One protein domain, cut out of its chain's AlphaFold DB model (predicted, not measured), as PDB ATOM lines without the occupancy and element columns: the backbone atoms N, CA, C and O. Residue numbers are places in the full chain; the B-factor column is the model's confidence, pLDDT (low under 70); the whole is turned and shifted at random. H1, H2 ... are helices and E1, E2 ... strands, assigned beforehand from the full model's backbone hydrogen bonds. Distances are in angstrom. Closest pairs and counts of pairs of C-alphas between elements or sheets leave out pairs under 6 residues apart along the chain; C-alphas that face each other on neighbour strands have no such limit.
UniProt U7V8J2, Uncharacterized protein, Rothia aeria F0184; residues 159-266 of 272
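This is residues 159 to 266 of the 272 residues of an uncharacterized protein of Rothia aeria F0184 (UniProt U7V8J2). There is little regular structure here: one strongly twisted sheet of six strands, a short helix, H1, over one face, and long loops. The 108 printed residues hold a meander, E1 to E6 in order, each strand the antiparallel neighbour of the one before, then H1. Mostly strand, with 38 residues in named elements, it is compact, with a radius of gyration of the C-alphas of 13.5 A and spans of 41 by 32 by 22 A.

Look at E2, residues 174 to 181: its N 177 is 2.8 A from O 188 of E3, residues 184 to 190, within hydrogen-bond range. H1, residues 255 to 258, is on the sheet at a height of 6.4 A, only just over E3 with 3 C-alphas; their closest C-alphas, Ile 186 and Ile 257, are 7.0 A apart. H1 is too short for an O i to N i+4 pair.

Find C-alpha 164 at (34.924, -35.246, 56.563), where E1 runs to 168. E2 spans 20.1 A and E3 19.2 A; E4 is 206 to 211, E5 218 to 222, E6 230 to 232. H1 ends at (42.378, -39.114, 50.312).

The printed part has no cut. Residues 191 to 205 and 233 to 254 are long links. Residues 192 to 206, among others, are under pLDDT 70.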
ATOM      1  N   ILE A 159      30.763 -27.638  59.716       89.31
ATOM      2  CA  ILE A 159      31.607 -28.830  59.837       89.31
ATOM      3  C   ILE A 159      32.760 -28.534  60.795       89.31
ATOM      4  O   ILE A 159      33.330 -27.442  60.762       89.31
ATOM      5  N   ALA A 160      33.071 -29.473  61.689       90.56
ATOM      6  CA  ALA A 160      34.156 -29.318  62.657       90.56
ATOM      7  C   ALA A 160      35.523 -29.565  62.005       90.56
ATOM      8  O   ALA A 160      35.611 -30.256  60.993       90.56
ATOM      9  N   ASP A 161      36.581 -28.988  62.572       91.50
ATOM     10  CA  ASP A 161      37.944 -29.183  62.067       91.50
ATOM     11  C   ASP A 161      38.346 -30.672  62.076       91.50
ATOM     12  O   ASP A 161      37.994 -31.413  62.998       91.50
ATOM     13  N   GLY A 162      39.010 -31.126  61.010       90.62
ATOM     14  CA  GLY A 162      39.364 -32.526  60.755       90.62
ATOM     15  C   GLY A 162      38.192 -33.453  60.391       90.62
ATOM     16  O   GLY A 162      38.393 -34.648  60.152       90.62
ATOM     17  N   GLN A 163      36.952 -32.953  60.352       92.94
ATOM     18  CA  GLN A 163      35.786 -33.756  59.990       92.94
ATOM     19  C   GLN A 163      35.625 -33.830  58.467       92.94
ATOM     20  O   GLN A 163      35.667 -32.810  57.781       92.94
ATOM     21  N   CYS A 164      35.344 -35.032  57.948       92.12
ATOM     22  CA  CYS A 164      34.924 -35.246  56.563       92.12
ATOM     23  C   CYS A 164      33.452 -35.678  56.483       92.12
ATOM     24  O   CYS A 164      33.015 -36.577  57.208       92.12
ATOM     25  N   VAL A 165      32.682 -35.055  55.592       92.25
ATOM     26  CA  VAL A 165      31.265 -35.353  55.345       92.25
ATOM     27  C   VAL A 165      31.052 -35.700  53.876       92.25
ATOM     28  O   VAL A 165      31.428 -34.945  52.983       92.25
ATOM     29  N   ALA A 166      30.378 -36.822  53.625       90.69
ATOM     30  CA  ALA A 166      29.917 -37.194  52.292       90.69
ATOM     31  C   ALA A 166      28.486 -36.689  52.052       90.69
ATOM     32  O   ALA A 166      27.564 -37.029  52.799       90.69
ATOM     33  N   VAL A 167      28.282 -35.927  50.978       89.00
ATOM     34  CA  VAL A 167      26.954 -35.546  50.483       89.00
ATOM     35  C   VAL A 167      26.527 -36.575  49.446       89.00
ATOM     36  O   VAL A 167      27.164 -36.738  48.403       89.00
ATOM     37  N   ARG A 168      25.444 -37.295  49.739       84.69
ATOM     38  CA  ARG A 168      24.970 -38.418  48.924       84.69
ATOM     39  C   ARG A 168      23.863 -38.010  47.960       84.69
ATOM     40  O   ARG A 168      23.067 -37.122  48.278       84.69
ATOM     41  N   SER A 169      23.841 -38.637  46.791       73.88
ATOM     42  CA  SER A 169      22.720 -38.617  45.855       73.88
ATOM     43  C   SER A 169      21.566 -39.489  46.380       73.88
ATOM     44  O   SER A 169      21.759 -40.285  47.305       73.88
ATOM     45  N   PRO A 170      20.338 -39.331  45.848       69.31
ATOM     46  CA  PRO A 170      19.172 -40.102  46.294       69.31
ATOM     47  C   PRO A 170      19.313 -41.625  46.150       69.31
ATOM     48  O   PRO A 170      18.675 -42.368  46.890       69.31
ATOM     49  N   ASP A 171      20.159 -42.090  45.230       70.19
ATOM     50  CA  ASP A 171      20.529 -43.502  45.050       70.19
ATOM     51  C   ASP A 171      21.499 -44.029  46.135       70.19
ATOM     52  O   ASP A 171      21.809 -45.219  46.186       70.19
ATOM     53  N   GLY A 172      21.953 -43.156  47.039       72.62
ATOM     54  CA  GLY A 172      22.818 -43.475  48.170       72.62
ATOM     55  C   GLY A 172      24.317 -43.422  47.864       72.62
ATOM     56  O   GLY A 172      25.119 -43.546  48.799       72.62
ATOM     57  N   GLU A 173      24.719 -43.207  46.611       76.69
ATOM     58  CA  GLU A 173      26.121 -42.986  46.253       76.69
ATOM     59  C   GLU A 173      26.583 -41.597  46.722       76.69
ATOM     60  O   GLU A 173      25.789 -40.679  46.920       76.69
ATOM     61  N   ALA A 174      27.874 -41.435  47.005       80.12
ATOM     62  CA  ALA A 174      28.396 -40.125  47.386       80.12
ATOM     63  C   ALA A 174      28.618 -39.272  46.132       80.12
ATOM     64  O   ALA A 174      29.446 -39.615  45.290       80.12
ATOM     65  N   SER A 175      27.905 -38.148  46.040       81.69
ATOM     66  CA  SER A 175      28.105 -37.129  44.998       81.69
ATOM     67  C   SER A 175      29.312 -36.238  45.286       81.69
ATOM     68  O   SER A 175      29.957 -35.735  44.376       81.69
ATOM     69  N   SER A 176      29.638 -36.017  46.562       88.62
ATOM     70  CA  SER A 176      30.801 -35.220  46.952       88.62
ATOM     71  C   SER A 176      31.255 -35.512  48.381       88.62
ATOM     72  O   SER A 176      30.470 -35.984  49.207       88.62
ATOM     73  N   TYR A 177      32.517 -35.203  48.665       91.19
ATOM     74  CA  TYR A 177      33.167 -35.299  49.969       91.19
ATOM     75  C   TYR A 177      33.710 -33.929  50.366       91.19
ATOM     76  O   TYR A 177      34.236 -33.209  49.521       91.19
ATOM     77  N   HIS A 178      33.577 -33.576  51.641       92.25
ATOM     78  CA  HIS A 178      33.937 -32.261  52.171       92.25
ATOM     79  C   HIS A 178      34.715 -32.447  53.466       92.25
ATOM     80  O   HIS A 178      34.128 -32.899  54.447       92.25
ATOM     81  N   LEU A 179      36.003 -32.118  53.461       91.81
ATOM     82  CA  LEU A 179      36.884 -32.168  54.630       91.81
ATOM     83  C   LEU A 179      37.197 -30.743  55.080       91.81
ATOM     84  O   LEU A 179      37.620 -29.942  54.252       91.81
ATOM     85  N   ARG A 180      37.030 -30.442  56.370       90.12
ATOM     86  CA  ARG A 180      37.574 -29.213  56.963       90.12
ATOM     87  C   ARG A 180      38.998 -29.456  57.455       90.12
ATOM     88  O   ARG A 180      39.207 -30.382  58.232       90.12
ATOM     89  N   GLU A 181      39.923 -28.603  57.032       87.06
ATOM     90  CA  GLU A 181      41.305 -28.537  57.522       87.06
ATOM     91  C   GLU A 181      41.597 -27.078  57.900       87.06
ATOM     92  O   GLU A 181      41.690 -26.195  57.046       87.06
ATOM     93  N   GLY A 182      41.664 -26.797  59.200       85.12
ATOM     94  CA  GLY A 182      41.782 -25.441  59.723       85.12
ATOM     95  C   GLY A 182      40.580 -24.566  59.345       85.12
ATOM     96  O   GLY A 182      39.436 -24.830  59.749       85.12
ATOM     97  N   ASN A 183      40.856 -23.505  58.584       79.50
ATOM     98  CA  ASN A 183      39.846 -22.562  58.091       79.50
ATOM     99  C   ASN A 183      39.348 -22.903  56.679       79.50
ATOM    100  O   ASN A 183      38.396 -22.282  56.208       79.50
ATOM    101  N   ASP A 184      39.931 -23.914  56.035       80.75
ATOM    102  CA  ASP A 184      39.602 -24.296  54.670       80.75
ATOM    103  C   ASP A 184      38.695 -25.527  54.623       80.75
ATOM    104  O   ASP A 184      38.638 -26.348  55.545       80.75
ATOM    105  N   ILE A 185      37.969 -25.661  53.511       86.62
ATOM    106  CA  ILE A 185      37.246 -26.888  53.174       86.62
ATOM    107  C   ILE A 185      37.729 -27.389  51.823       86.62
ATOM    108  O   ILE A 185      37.495 -26.752  50.796       86.62
ATOM    109  N   ILE A 186      38.313 -28.583  51.834       88.12
ATOM    110  CA  ILE A 186      38.670 -29.335  50.637       88.12
ATOM    111  C   ILE A 186      37.422 -30.080  50.164       88.12
ATOM    112  O   ILE A 186      36.813 -30.847  50.922       88.12
ATOM    113  N   ARG A 187      37.029 -29.865  48.906       89.31
ATOM    114  CA  ARG A 187      35.826 -30.469  48.322       89.31
ATOM    115  C   ARG A 187      36.207 -31.383  47.173       89.31
ATOM    116  O   ARG A 187      36.796 -30.933  46.204       89.31
ATOM    117  N   VAL A 188      35.818 -32.650  47.240       88.56
ATOM    118  CA  VAL A 188      35.940 -33.591  46.120       88.56
ATOM    119  C   VAL A 188      34.550 -33.843  45.564       88.56
ATOM    120  O   VAL A 188      33.713 -34.454  46.228       88.56
ATOM    121  N   ILE A 189      34.295 -33.384  44.346       86.19
ATOM    122  CA  ILE A 189      33.090 -33.709  43.582       86.19
ATOM    123  C   ILE A 189      33.323 -35.033  42.870       86.19
ATOM    124  O   ILE A 189      34.255 -35.124  42.077       86.19
ATOM    125  N   ASN A 190      32.481 -36.032  43.119       79.44
ATOM    126  CA  ASN A 190      32.544 -37.307  42.417       79.44
ATOM    127  C   ASN A 190      31.984 -37.144  40.999       79.44
ATOM    128  O   ASN A 190      30.916 -36.566  40.814       79.44
ATOM    129  N   ILE A 191      32.700 -37.661  40.008       72.94
ATOM    130  CA  ILE A 191      32.301 -37.597  38.601       72.94
ATOM    131  C   ILE A 191      32.078 -39.015  38.078       72.94
ATOM    132  O   ILE A 191      32.937 -39.892  38.197       72.94
ATOM    133  N   THR A 192      30.912 -39.259  37.490       57.88
ATOM    134  CA  THR A 192      30.610 -40.531  36.833       57.88
ATOM    135  C   THR A 192      31.173 -40.522  35.417       57.88
ATOM    136  O   THR A 192      30.722 -39.755  34.585       57.88
ATOM    137  N   GLU A 193      32.187 -41.362  35.181       51.91
ATOM    138  CA  GLU A 193      32.732 -41.772  33.874       51.91
ATOM    139  C   GLU A 193      32.754 -40.695  32.765       51.91
ATOM    140  O   GLU A 193      31.811 -40.522  31.995       51.91
ATOM    141  N   TYR A 194      33.914 -40.055  32.580       44.66
ATOM    142  CA  TYR A 194      34.241 -39.423  31.297       44.66
ATOM    143  C   TYR A 194      34.188 -40.486  30.191       44.66
ATOM    144  O   TYR A 194      35.125 -41.277  30.032       44.66
ATOM    145  N   SER A 195      33.126 -40.474  29.389       39.69
ATOM    146  CA  SER A 195      33.238 -40.914  28.003       39.69
ATOM    147  C   SER A 195      34.146 -39.910  27.278       39.69
ATOM    148  O   SER A 195      34.032 -38.709  27.493       39.69
ATOM    149  N   ASN A 196      35.084 -40.416  26.472       38.03
ATOM    150  CA  ASN A 196      36.023 -39.680  25.600       38.03
ATOM    151  C   ASN A 196      37.489 -39.545  26.048       38.03
ATOM    152  O   ASN A 196      38.206 -38.675  25.567       38.03
ATOM    153  N   SER A 197      38.018 -40.496  26.821       38.75
ATOM    154  CA  SER A 197      39.448 -40.826  26.682       38.75
ATOM    155  C   SER A 197      39.620 -42.330  26.532       38.75
ATOM    156  O   SER A 197      39.287 -43.104  27.426       38.75
ATOM    157  N   GLN A 198      40.133 -42.752  25.376       37.09
ATOM    158  CA  GLN A 198      40.425 -44.147  25.014       37.09
ATOM    159  C   GLN A 198      41.572 -44.770  25.844       37.09
ATOM    160  O   GLN A 198      42.185 -45.754  25.445       37.09
ATOM    161  N   THR A 199      41.855 -44.229  27.026       42.00
ATOM    162  CA  THR A 199      42.906 -44.662  27.946       42.00
ATOM    163  C   THR A 199      42.333 -44.849  29.349       42.00
ATOM    164  O   THR A 199      42.779 -44.236  30.312       42.00
ATOM    165  N   ARG A 200      41.324 -45.715  29.498       47.62
ATOM    166  CA  ARG A 200      40.839 -46.156  30.817       47.62
ATOM    167  C   ARG A 200      40.678 -47.669  30.871       47.62
ATOM    168  O   ARG A 200      39.576 -48.197  30.839       47.62
ATOM    169  N   ASN A 201      41.787 -48.371  31.090       37.69
ATOM    170  CA  ASN A 201      41.753 -49.667  31.777       37.69
ATOM    171  C   ASN A 201      41.514 -49.460  33.288       37.69
ATOM    172  O   ASN A 201      42.245 -49.985  34.121       37.69
ATOM    173  N   ALA A 202      40.497 -48.679  33.657       43.81
ATOM    174  CA  ALA A 202      40.090 -48.496  35.042       43.81
ATOM    175  C   ALA A 202      38.990 -49.503  35.366       43.81
ATOM    176  O   ALA A 202      37.796 -49.206  35.345       43.81
ATOM    177  N   LYS A 203      39.395 -50.737  35.661       43.41
ATOM    178  CA  LYS A 203      38.511 -51.650  36.384       43.41
ATOM    179  C   LYS A 203      38.345 -51.094  37.813       43.41
ATOM    180  O   LYS A 203      39.212 -51.305  38.649       43.41
ATOM    181  N   ALA A 204      37.220 -50.410  38.055       51.16
ATOM    182  CA  ALA A 204      36.645 -50.030  39.360       51.16
ATOM    183  C   ALA A 204      37.330 -48.902  40.174       51.16
ATOM    184  O   ALA A 204      37.665 -49.114  41.340       51.16
ATOM    185  N   GLY A 205      37.510 -47.713  39.579       57.50
ATOM    186  CA  GLY A 205      38.058 -46.516  40.249       57.50
ATOM    187  C   GLY A 205      37.066 -45.394  40.458       57.50
ATOM    188  O   GLY A 205      36.099 -45.287  39.705       57.50
ATOM    189  N   TYR A 206      37.318 -44.568  41.470       69.81
ATOM    190  CA  TYR A 206      36.571 -43.340  41.706       69.81
ATOM    191  C   TYR A 206      37.308 -42.155  41.077       69.81
ATOM    192  O   TYR A 206      38.540 -42.123  41.012       69.81
ATOM    193  N   TYR A 207      36.541 -41.179  40.606       75.56
ATOM    194  CA  TYR A 207      37.056 -39.995  39.937       75.56
ATOM    195  C   TYR A 207      36.417 -38.756  40.533       75.56
ATOM    196  O   TYR A 207      35.258 -38.785  40.940       75.56
ATOM    197  N   GLY A 208      37.144 -37.646  40.531       77.88
ATOM    198  CA  GLY A 208      36.600 -36.409  41.041       77.88
ATOM    199  C   GLY A 208      37.358 -35.163  40.638       77.88
ATOM    200  O   GLY A 208      38.489 -35.217  40.154       77.88
ATOM    201  N   ARG A 209      36.696 -34.028  40.844       80.69
ATOM    202  CA  ARG A 209      37.324 -32.708  40.813       80.69
ATOM    203  C   ARG A 209      37.509 -32.224  42.238       80.69
ATOM    204  O   ARG A 209      36.542 -32.204  43.002       80.69
ATOM    205  N   VAL A 210      38.738 -31.862  42.577       81.88
ATOM    206  CA  VAL A 210      39.052 -31.197  43.837       81.88
ATOM    207  C   VAL A 210      38.861 -29.705  43.621       81.88
ATOM    208  O   VAL A 210      39.470 -29.124  42.719       81.88
ATOM    209  N   LEU A 211      37.966 -29.122  44.409       78.06
ATOM    210  CA  LEU A 211      37.720 -27.693  44.463       78.06
ATOM    211  C   LEU A 211      38.174 -27.182  45.828       78.06
ATOM    212  O   LEU A 211      37.719 -27.672  46.868       78.06
ATOM    213  N   SER A 212      39.033 -26.173  45.798       66.81
ATOM    214  CA  SER A 212      39.385 -25.348  46.944       66.81
ATOM    215  C   SER A 212      38.939 -23.920  46.667       66.81
ATOM    216  O   SER A 212      38.716 -23.516  45.528       66.81
ATOM    217  N   TYR A 213      38.763 -23.168  47.742       59.59
ATOM    218  CA  TYR A 213      38.411 -21.762  47.683       59.59
ATOM    219  C   TYR A 213      39.501 -20.907  47.014       59.59
ATOM    220  O   TYR A 213      39.201 -19.923  46.339       59.59
ATOM    221  N   PHE A 214      40.764 -21.291  47.218       51.97
ATOM    222  CA  PHE A 214      41.939 -20.524  46.810       51.97
ATOM    223  C   PHE A 214      42.694 -21.138  45.626       51.97
ATOM    224  O   PHE A 214      43.613 -20.501  45.115       51.97
ATOM    225  N   GLU A 215      42.330 -22.345  45.185       54.09
ATOM    226  CA  GLU A 215      43.035 -23.044  44.108       54.09
ATOM    227  C   GLU A 215      42.176 -23.310  42.885       54.09
ATOM    228  O   GLU A 215      40.953 -23.431  42.918       54.09
ATOM    229  N   GLU A 216      42.896 -23.446  41.785       63.34
ATOM    230  CA  GLU A 216      42.383 -23.841  40.496       63.34
ATOM    231  C   GLU A 216      41.932 -25.317  40.498       63.34
ATOM    232  O   GLU A 216      42.429 -26.159  41.252       63.34
ATOM    233  N   GLU A 217      40.958 -25.644  39.640       70.19
ATOM    234  CA  GLU A 217      40.357 -26.981  39.583       70.19
ATOM    235  C   GLU A 217      41.420 -28.072  39.360       70.19
ATOM    236  O   GLU A 217      42.171 -28.033  38.384       70.19
ATOM    237  N   THR A 218      41.445 -29.081  40.235       74.50
ATOM    238  CA  THR A 218      42.382 -30.210  40.143       74.50
ATOM    239  C   THR A 218      41.638 -31.502  39.823       74.50
ATOM    240  O   THR A 218      40.630 -31.829  40.458       74.50
ATOM    241  N   ALA A 219      42.124 -32.265  38.842       79.69
ATOM    242  CA  ALA A 219      41.557 -33.571  38.518       79.69
ATOM    243  C   ALA A 219      42.191 -34.663  39.388       79.69
ATOM    244  O   ALA A 219      43.415 -34.782  39.474       79.69
ATOM    245  N   LEU A 220      41.348 -35.492  40.003       80.50
ATOM    246  CA  LEU A 220      41.758 -36.569  40.893       80.50
ATOM    247  C   LEU A 220      41.131 -37.897  40.455       80.50
ATOM    248  O   LEU A 220      39.918 -38.011  40.284       80.50
ATOM    249  N   ALA A 221      41.959 -38.928  40.320       79.00
ATOM    250  CA  ALA A 221      41.530 -40.319  40.219       79.00
ATOM    251  C   ALA A 221      42.089 -41.098  41.412       79.00
ATOM    252  O   ALA A 221      43.243 -40.895  41.782       79.00
ATOM    253  N   TRP A 222      41.293 -41.974  42.030       78.00
ATOM    254  CA  TRP A 222      41.749 -42.733  43.196       78.00
ATOM    255  C   TRP A 222      41.103 -44.113  43.322       78.00
ATOM    256  O   TRP A 222      39.996 -44.380  42.844       78.00
ATOM    257  N   HIS A 223      41.808 -44.985  44.041       67.88
ATOM    258  CA  HIS A 223      41.352 -46.309  44.440       67.88
ATOM    259  C   HIS A 223      41.856 -46.628  45.852       67.88
ATOM    260  O   HIS A 223      43.054 -46.583  46.066       67.88
ATOM    261  N   ALA A 224      40.955 -47.009  46.764       55.75
ATOM    262  CA  ALA A 224      41.143 -47.835  47.973       55.75
ATOM    263  C   ALA A 224      42.391 -47.723  48.859       55.75
ATOM    264  O   ALA A 224      42.265 -47.475  50.052       55.75
ATOM    265  N   ALA A 225      43.570 -48.001  48.326       51.16
ATOM    266  CA  ALA A 225      44.810 -47.817  49.048       51.16
ATOM    267  C   ALA A 225      45.398 -46.515  48.529       51.16
ATOM    268  O   ALA A 225      45.549 -46.366  47.322       51.16
ATOM    269  N   GLU A 226      45.780 -45.603  49.416       54.41
ATOM    270  CA  GLU A 226      46.474 -44.323  49.154       54.41
ATOM    271  C   GLU A 226      47.621 -44.397  48.101       54.41
ATOM    272  O   GLU A 226      48.114 -43.382  47.622       54.41
ATOM    273  N   GLN A 227      48.008 -45.609  47.698       54.16
ATOM    274  CA  GLN A 227      49.022 -46.026  46.737       54.16
ATOM    275  C   GLN A 227      48.657 -45.893  45.237       54.16
ATOM    276  O   GLN A 227      49.572 -46.005  44.426       54.16
ATOM    277  N   ASP A 228      47.399 -45.658  44.827       73.88
ATOM    278  CA  ASP A 228      47.049 -45.412  43.396       73.88
ATOM    279  C   ASP A 228      46.213 -44.135  43.187       73.88
ATOM    280  O   ASP A 228      45.459 -44.006  42.220       73.88
ATOM    281  N   ALA A 229      46.331 -43.169  44.106       81.44
ATOM    282  CA  ALA A 229      45.845 -41.819  43.846       81.44
ATOM    283  C   ALA A 229      46.692 -41.168  42.742       81.44
ATOM    284  O   ALA A 229      47.923 -41.228  42.760       81.44
ATOM    285  N   ARG A 230      46.015 -40.545  41.777       85.19
ATOM    286  CA  ARG A 230      46.600 -39.854  40.628       85.19
ATOM    287  C   ARG A 230      45.998 -38.469  40.539       85.19
ATOM    288  O   ARG A 230      44.780 -38.325  40.427       85.19
ATOM    289  N   CYS A 231      46.859 -37.468  40.597       83.56
ATOM    290  CA  CYS A 231      46.473 -36.070  40.638       83.56
ATOM    291  C   CYS A 231      47.028 -35.339  39.414       83.56
ATOM    292  O   CYS A 231      48.213 -35.454  39.103       83.56
ATOM    293  N   TRP A 232      46.175 -34.573  38.739       85.50
ATOM    294  CA  TRP A 232      46.562 -33.603  37.720       85.50
ATOM    295  C   TRP A 232      46.141 -32.220  38.220       85.50
ATOM    296  O   TRP A 232      44.973 -31.845  38.050       85.50
ATOM    297  N   PRO A 233      47.055 -31.491  38.888       82.12
ATOM    298  CA  PRO A 233      46.854 -30.092  39.231       82.12
ATOM    299  C   PRO A 233      46.544 -29.238  38.005       82.12
ATOM    300  O   PRO A 233      46.729 -29.656  36.857       82.12
ATOM    301  N   TYR A 234      46.116 -28.007  38.255       77.06
ATOM    302  CA  TYR A 234      45.870 -27.055  37.186       77.06
ATOM    303  C   TYR A 234      47.072 -26.891  36.247       77.06
ATOM    304  O   TYR A 234      48.234 -26.918  36.652       77.06
ATOM    305  N   GLY A 235      46.767 -26.747  34.958       76.62
ATOM    306  CA  GLY A 235      47.757 -26.682  33.887       76.62
ATOM    307  C   GLY A 235      48.219 -28.047  33.374       76.62
ATOM    308  O   GLY A 235      48.766 -28.100  32.275       76.62
ATOM    309  N   MET A 236      47.946 -29.143  34.092       78.31
ATOM    310  CA  MET A 236      48.194 -30.498  33.602       78.31
ATOM    311  C   MET A 236      46.951 -31.068  32.921       78.31
ATOM    312  O   MET A 236      45.840 -31.034  33.450       78.31
ATOM    313  N   ASN A 237      47.138 -31.624  31.731       73.69
ATOM    314  CA  ASN A 237      46.106 -32.281  30.959       73.69
ATOM    315  C   ASN A 237      46.145 -33.799  31.204       73.69
ATOM    316  O   ASN A 237      47.118 -34.451  30.820       73.69
ATOM    317  N   PRO A 238      45.065 -34.406  31.731       71.81
ATOM    318  CA  PRO A 238      44.987 -35.852  31.944       71.81
ATOM    319  C   PRO A 238      45.200 -36.726  30.696       71.81
ATOM    320  O   PRO A 238      45.401 -37.932  30.826       71.81
ATOM    321  N   LEU A 239      45.129 -36.150  29.490       70.75
ATOM    322  CA  LEU A 239      45.391 -36.841  28.223       70.75
ATOM    323  C   LEU A 239      46.870 -36.869  27.827       70.75
ATOM    324  O   LEU A 239      47.264 -37.746  27.060       70.75
ATOM    325  N   PHE A 240      47.666 -35.906  28.293       77.12
ATOM    326  CA  PHE A 240      49.033 -35.694  27.807       77.12
ATOM    327  C   PHE A 240      50.081 -35.770  28.916       77.12
ATOM    328  O   PHE A 240      51.210 -36.181  28.655       77.12
ATOM    329  N   ASP A 241      49.703 -35.437  30.148       80.00
ATOM    330  CA  ASP A 241      50.627 -35.287  31.260       80.00
ATOM    331  C   ASP A 241      50.582 -36.484  32.214       80.00
ATOM    332  O   ASP A 241      49.534 -37.080  32.488       80.00
ATOM    333  N   THR A 242      51.752 -36.834  32.748       85.31
ATOM    334  CA  THR A 242      51.881 -37.891  33.760       85.31
ATOM    335  C   THR A 242      51.347 -37.377  35.097       85.31
ATOM    336  O   THR A 242      51.776 -36.304  35.508       85.31
ATOM    337  N   PRO A 243      50.444 -38.096  35.789       85.88
ATOM    338  CA  PRO A 243      49.909 -37.641  37.070       85.88
ATOM    339  C   PRO A 243      50.972 -37.592  38.168       85.88
ATOM    340  O   PRO A 243      51.908 -38.389  38.173       85.88
ATOM    341  N   LEU A 244      50.733 -36.741  39.163       87.19
ATOM    342  CA  LEU A 244      51.386 -36.819  40.467       87.19
ATOM    343  C   LEU A 244      50.815 -38.000  41.261       87.19
ATOM    344  O   LEU A 244      49.606 -38.255  41.224       87.19
ATOM    345  N   THR A 245      51.678 -38.705  41.990       86.62
ATOM    346  CA  THR A 245      51.321 -39.904  42.767       86.62
ATOM    347  C   THR A 245      52.046 -39.932  44.109       86.62
ATOM    348  O   THR A 245      53.133 -39.373  44.232       86.62
ATOM    349  N   GLY A 246      51.483 -40.623  45.105       84.25
ATOM    350  CA  GLY A 246      52.121 -40.785  46.415       84.25
ATOM    351  C   GLY A 246      52.450 -39.441  47.073       84.25
ATOM    352  O   GLY A 246      51.595 -38.561  47.133       84.25
ATOM    353  N   SER A 247      53.696 -39.278  47.527       86.81
ATOM    354  CA  SER A 247      54.175 -38.052  48.182       86.81
ATOM    355  C   SER A 247      54.255 -36.834  47.259       86.81
ATOM    356  O   SER A 247      54.347 -35.719  47.759       86.81
ATOM    357  N   ASP A 248      54.216 -37.025  45.936       88.62
ATOM    358  CA  ASP A 248      54.256 -35.910  44.981       88.62
ATOM    359  C   ASP A 248      52.897 -35.201  44.865       88.62
ATOM    360  O   ASP A 248      52.807 -34.099  44.330       88.62
ATOM    361  N   ILE A 249      51.819 -35.817  45.363       86.81
ATOM    362  CA  ILE A 249      50.505 -35.175  45.439       86.81
ATOM    363  C   ILE A 249      50.572 -34.027  46.465       86.81
ATOM    364  O   ILE A 249      51.095 -34.244  47.553       86.81
ATOM    365  N   PRO A 250      50.012 -32.830  46.202       82.75
ATOM    366  CA  PRO A 250      50.085 -31.710  47.144       82.75
ATOM    367  C   PRO A 250      49.486 -32.014  48.532       82.75
ATOM    368  O   PRO A 250      48.304 -32.360  48.648       82.75
ATOM    369  N   GLU A 251      50.302 -31.841  49.581       81.38
ATOM    370  CA  GLU A 251      49.959 -32.130  50.988       81.38
ATOM    371  C   GLU A 251      48.855 -31.239  51.559       81.38
ATOM    372  O   GLU A 251      48.081 -31.686  52.391       81.38
ATOM    373  N   TRP A 252      48.767 -29.986  51.130       74.06
ATOM    374  CA  TRP A 252      47.818 -29.016  51.681       74.06
ATOM    375  C   TRP A 252      46.463 -29.021  50.963       74.06
ATOM    376  O   TRP A 252      45.514 -28.421  51.455       74.06
ATOM    377  N   HIS A 253      46.360 -29.724  49.829       75.00
ATOM    378  CA  HIS A 253      45.170 -29.688  48.979       75.00
ATOM    379  C   HIS A 253      44.503 -31.056  48.843       75.00
ATOM    380  O   HIS A 253      43.342 -31.236  49.196       75.00
ATOM    381  N   VAL A 254      45.231 -32.052  48.334       82.56
ATOM    382  CA  VAL A 254      44.620 -33.316  47.902       82.56
ATOM    383  C   VAL A 254      44.898 -34.441  48.886       82.56
ATOM    384  O   VAL A 254      43.983 -35.199  49.206       82.56
ATOM    385  N   GLN A 255      46.124 -34.552  49.407       85.88
ATOM    386  CA  GLN A 255      46.464 -35.642  50.330       85.88
ATOM    387  C   GLN A 255      45.542 -35.749  51.563       85.88
ATOM    388  O   GLN A 255      45.145 -36.874  51.878       85.88
ATOM    389  N   PRO A 256      45.132 -34.652  52.239       87.69
ATOM    390  CA  PRO A 256      44.377 -34.753  53.488       87.69
ATOM    391  C   PRO A 256      43.025 -35.439  53.311       87.69
ATOM    392  O   PRO A 256      42.577 -36.172  54.194       87.69
ATOM    393  N   ILE A 257      42.375 -35.244  52.157       87.19
ATOM    394  CA  ILE A 257      41.056 -35.821  51.895       87.19
ATOM    395  C   ILE A 257      41.121 -37.281  51.432       87.19
ATOM    396  O   ILE A 257      40.161 -38.012  51.676       87.19
ATOM    397  N   LEU A 258      42.241 -37.748  50.854       86.94
ATOM    398  CA  LEU A 258      42.378 -39.114  50.312       86.94
ATOM    399  C   LEU A 258      42.027 -40.202  51.336       86.94
ATOM    400  O   LEU A 258      41.290 -41.129  51.006       86.94
ATOM    401  N   ARG A 259      42.464 -40.044  52.592       83.88
ATOM    402  CA  ARG A 259      42.195 -40.988  53.696       83.88
ATOM    403  C   ARG A 259      40.708 -41.134  54.055       83.88
ATOM    404  O   ARG A 259      40.328 -42.061  54.765       83.88
ATOM    405  N   HIS A 260      39.863 -40.202  53.612       86.19
ATOM    406  CA  HIS A 260      38.421 -40.203  53.871       86.19
ATOM    407  C   HIS A 260      37.594 -40.704  52.681       86.19
ATOM    408  O   HIS A 260      36.376 -40.872  52.803       86.19
ATOM    409  N   LEU A 261      38.228 -40.909  51.526       84.50
ATOM    410  CA  LEU A 261      37.556 -41.373  50.323       84.50
ATOM    411  C   LEU A 261      37.294 -42.890  50.396       84.50
ATOM    412  O   LEU A 261      37.987 -43.617  51.108       84.50
ATOM    413  N   PRO A 262      36.250 -43.394  49.712       76.00
ATOM    414  CA  PRO A 262      35.787 -44.763  49.888       76.00
ATOM    415  C   PRO A 262      36.792 -45.782  49.352       76.00
ATOM    416  O   PRO A 262      37.418 -45.588  48.308       76.00
ATOM    417  N   ASP A 263      36.849 -46.926  50.031       66.19
ATOM    418  CA  ASP A 263      37.563 -48.098  49.549       66.19
ATOM    419  C   ASP A 263      36.753 -48.813  48.447       66.19
ATOM    420  O   ASP A 263      35.575 -49.144  48.610       66.19
ATOM    421  N   SER A 264      37.400 -49.073  47.306       53.84
ATOM    422  CA  SER A 264      36.852 -49.829  46.169       53.84
ATOM    423  C   SER A 264      36.402 -51.258  46.521       53.84
ATOM    424  O   SER A 264      35.644 -51.869  45.762       53.84
ATOM    425  N   SER A 265      36.800 -51.793  47.684       47.62
ATOM    426  CA  SER A 265      36.327 -53.082  48.202       47.62
ATOM    427  C   SER A 265      34.813 -53.113  48.481       47.62
ATOM    428  O   SER A 265      34.195 -54.178  48.398       47.62
ATOM    429  N   ILE A 266      34.173 -51.953  48.687       45.97
ATOM    430  CA  ILE A 266      32.741 -51.836  49.023       45.97
ATOM    431  C   ILE A 266      31.823 -52.106  47.812       45.97
ATOM    432  O   ILE A 266      30.702 -52.590  47.981       45.97
TER     433      ILE A 266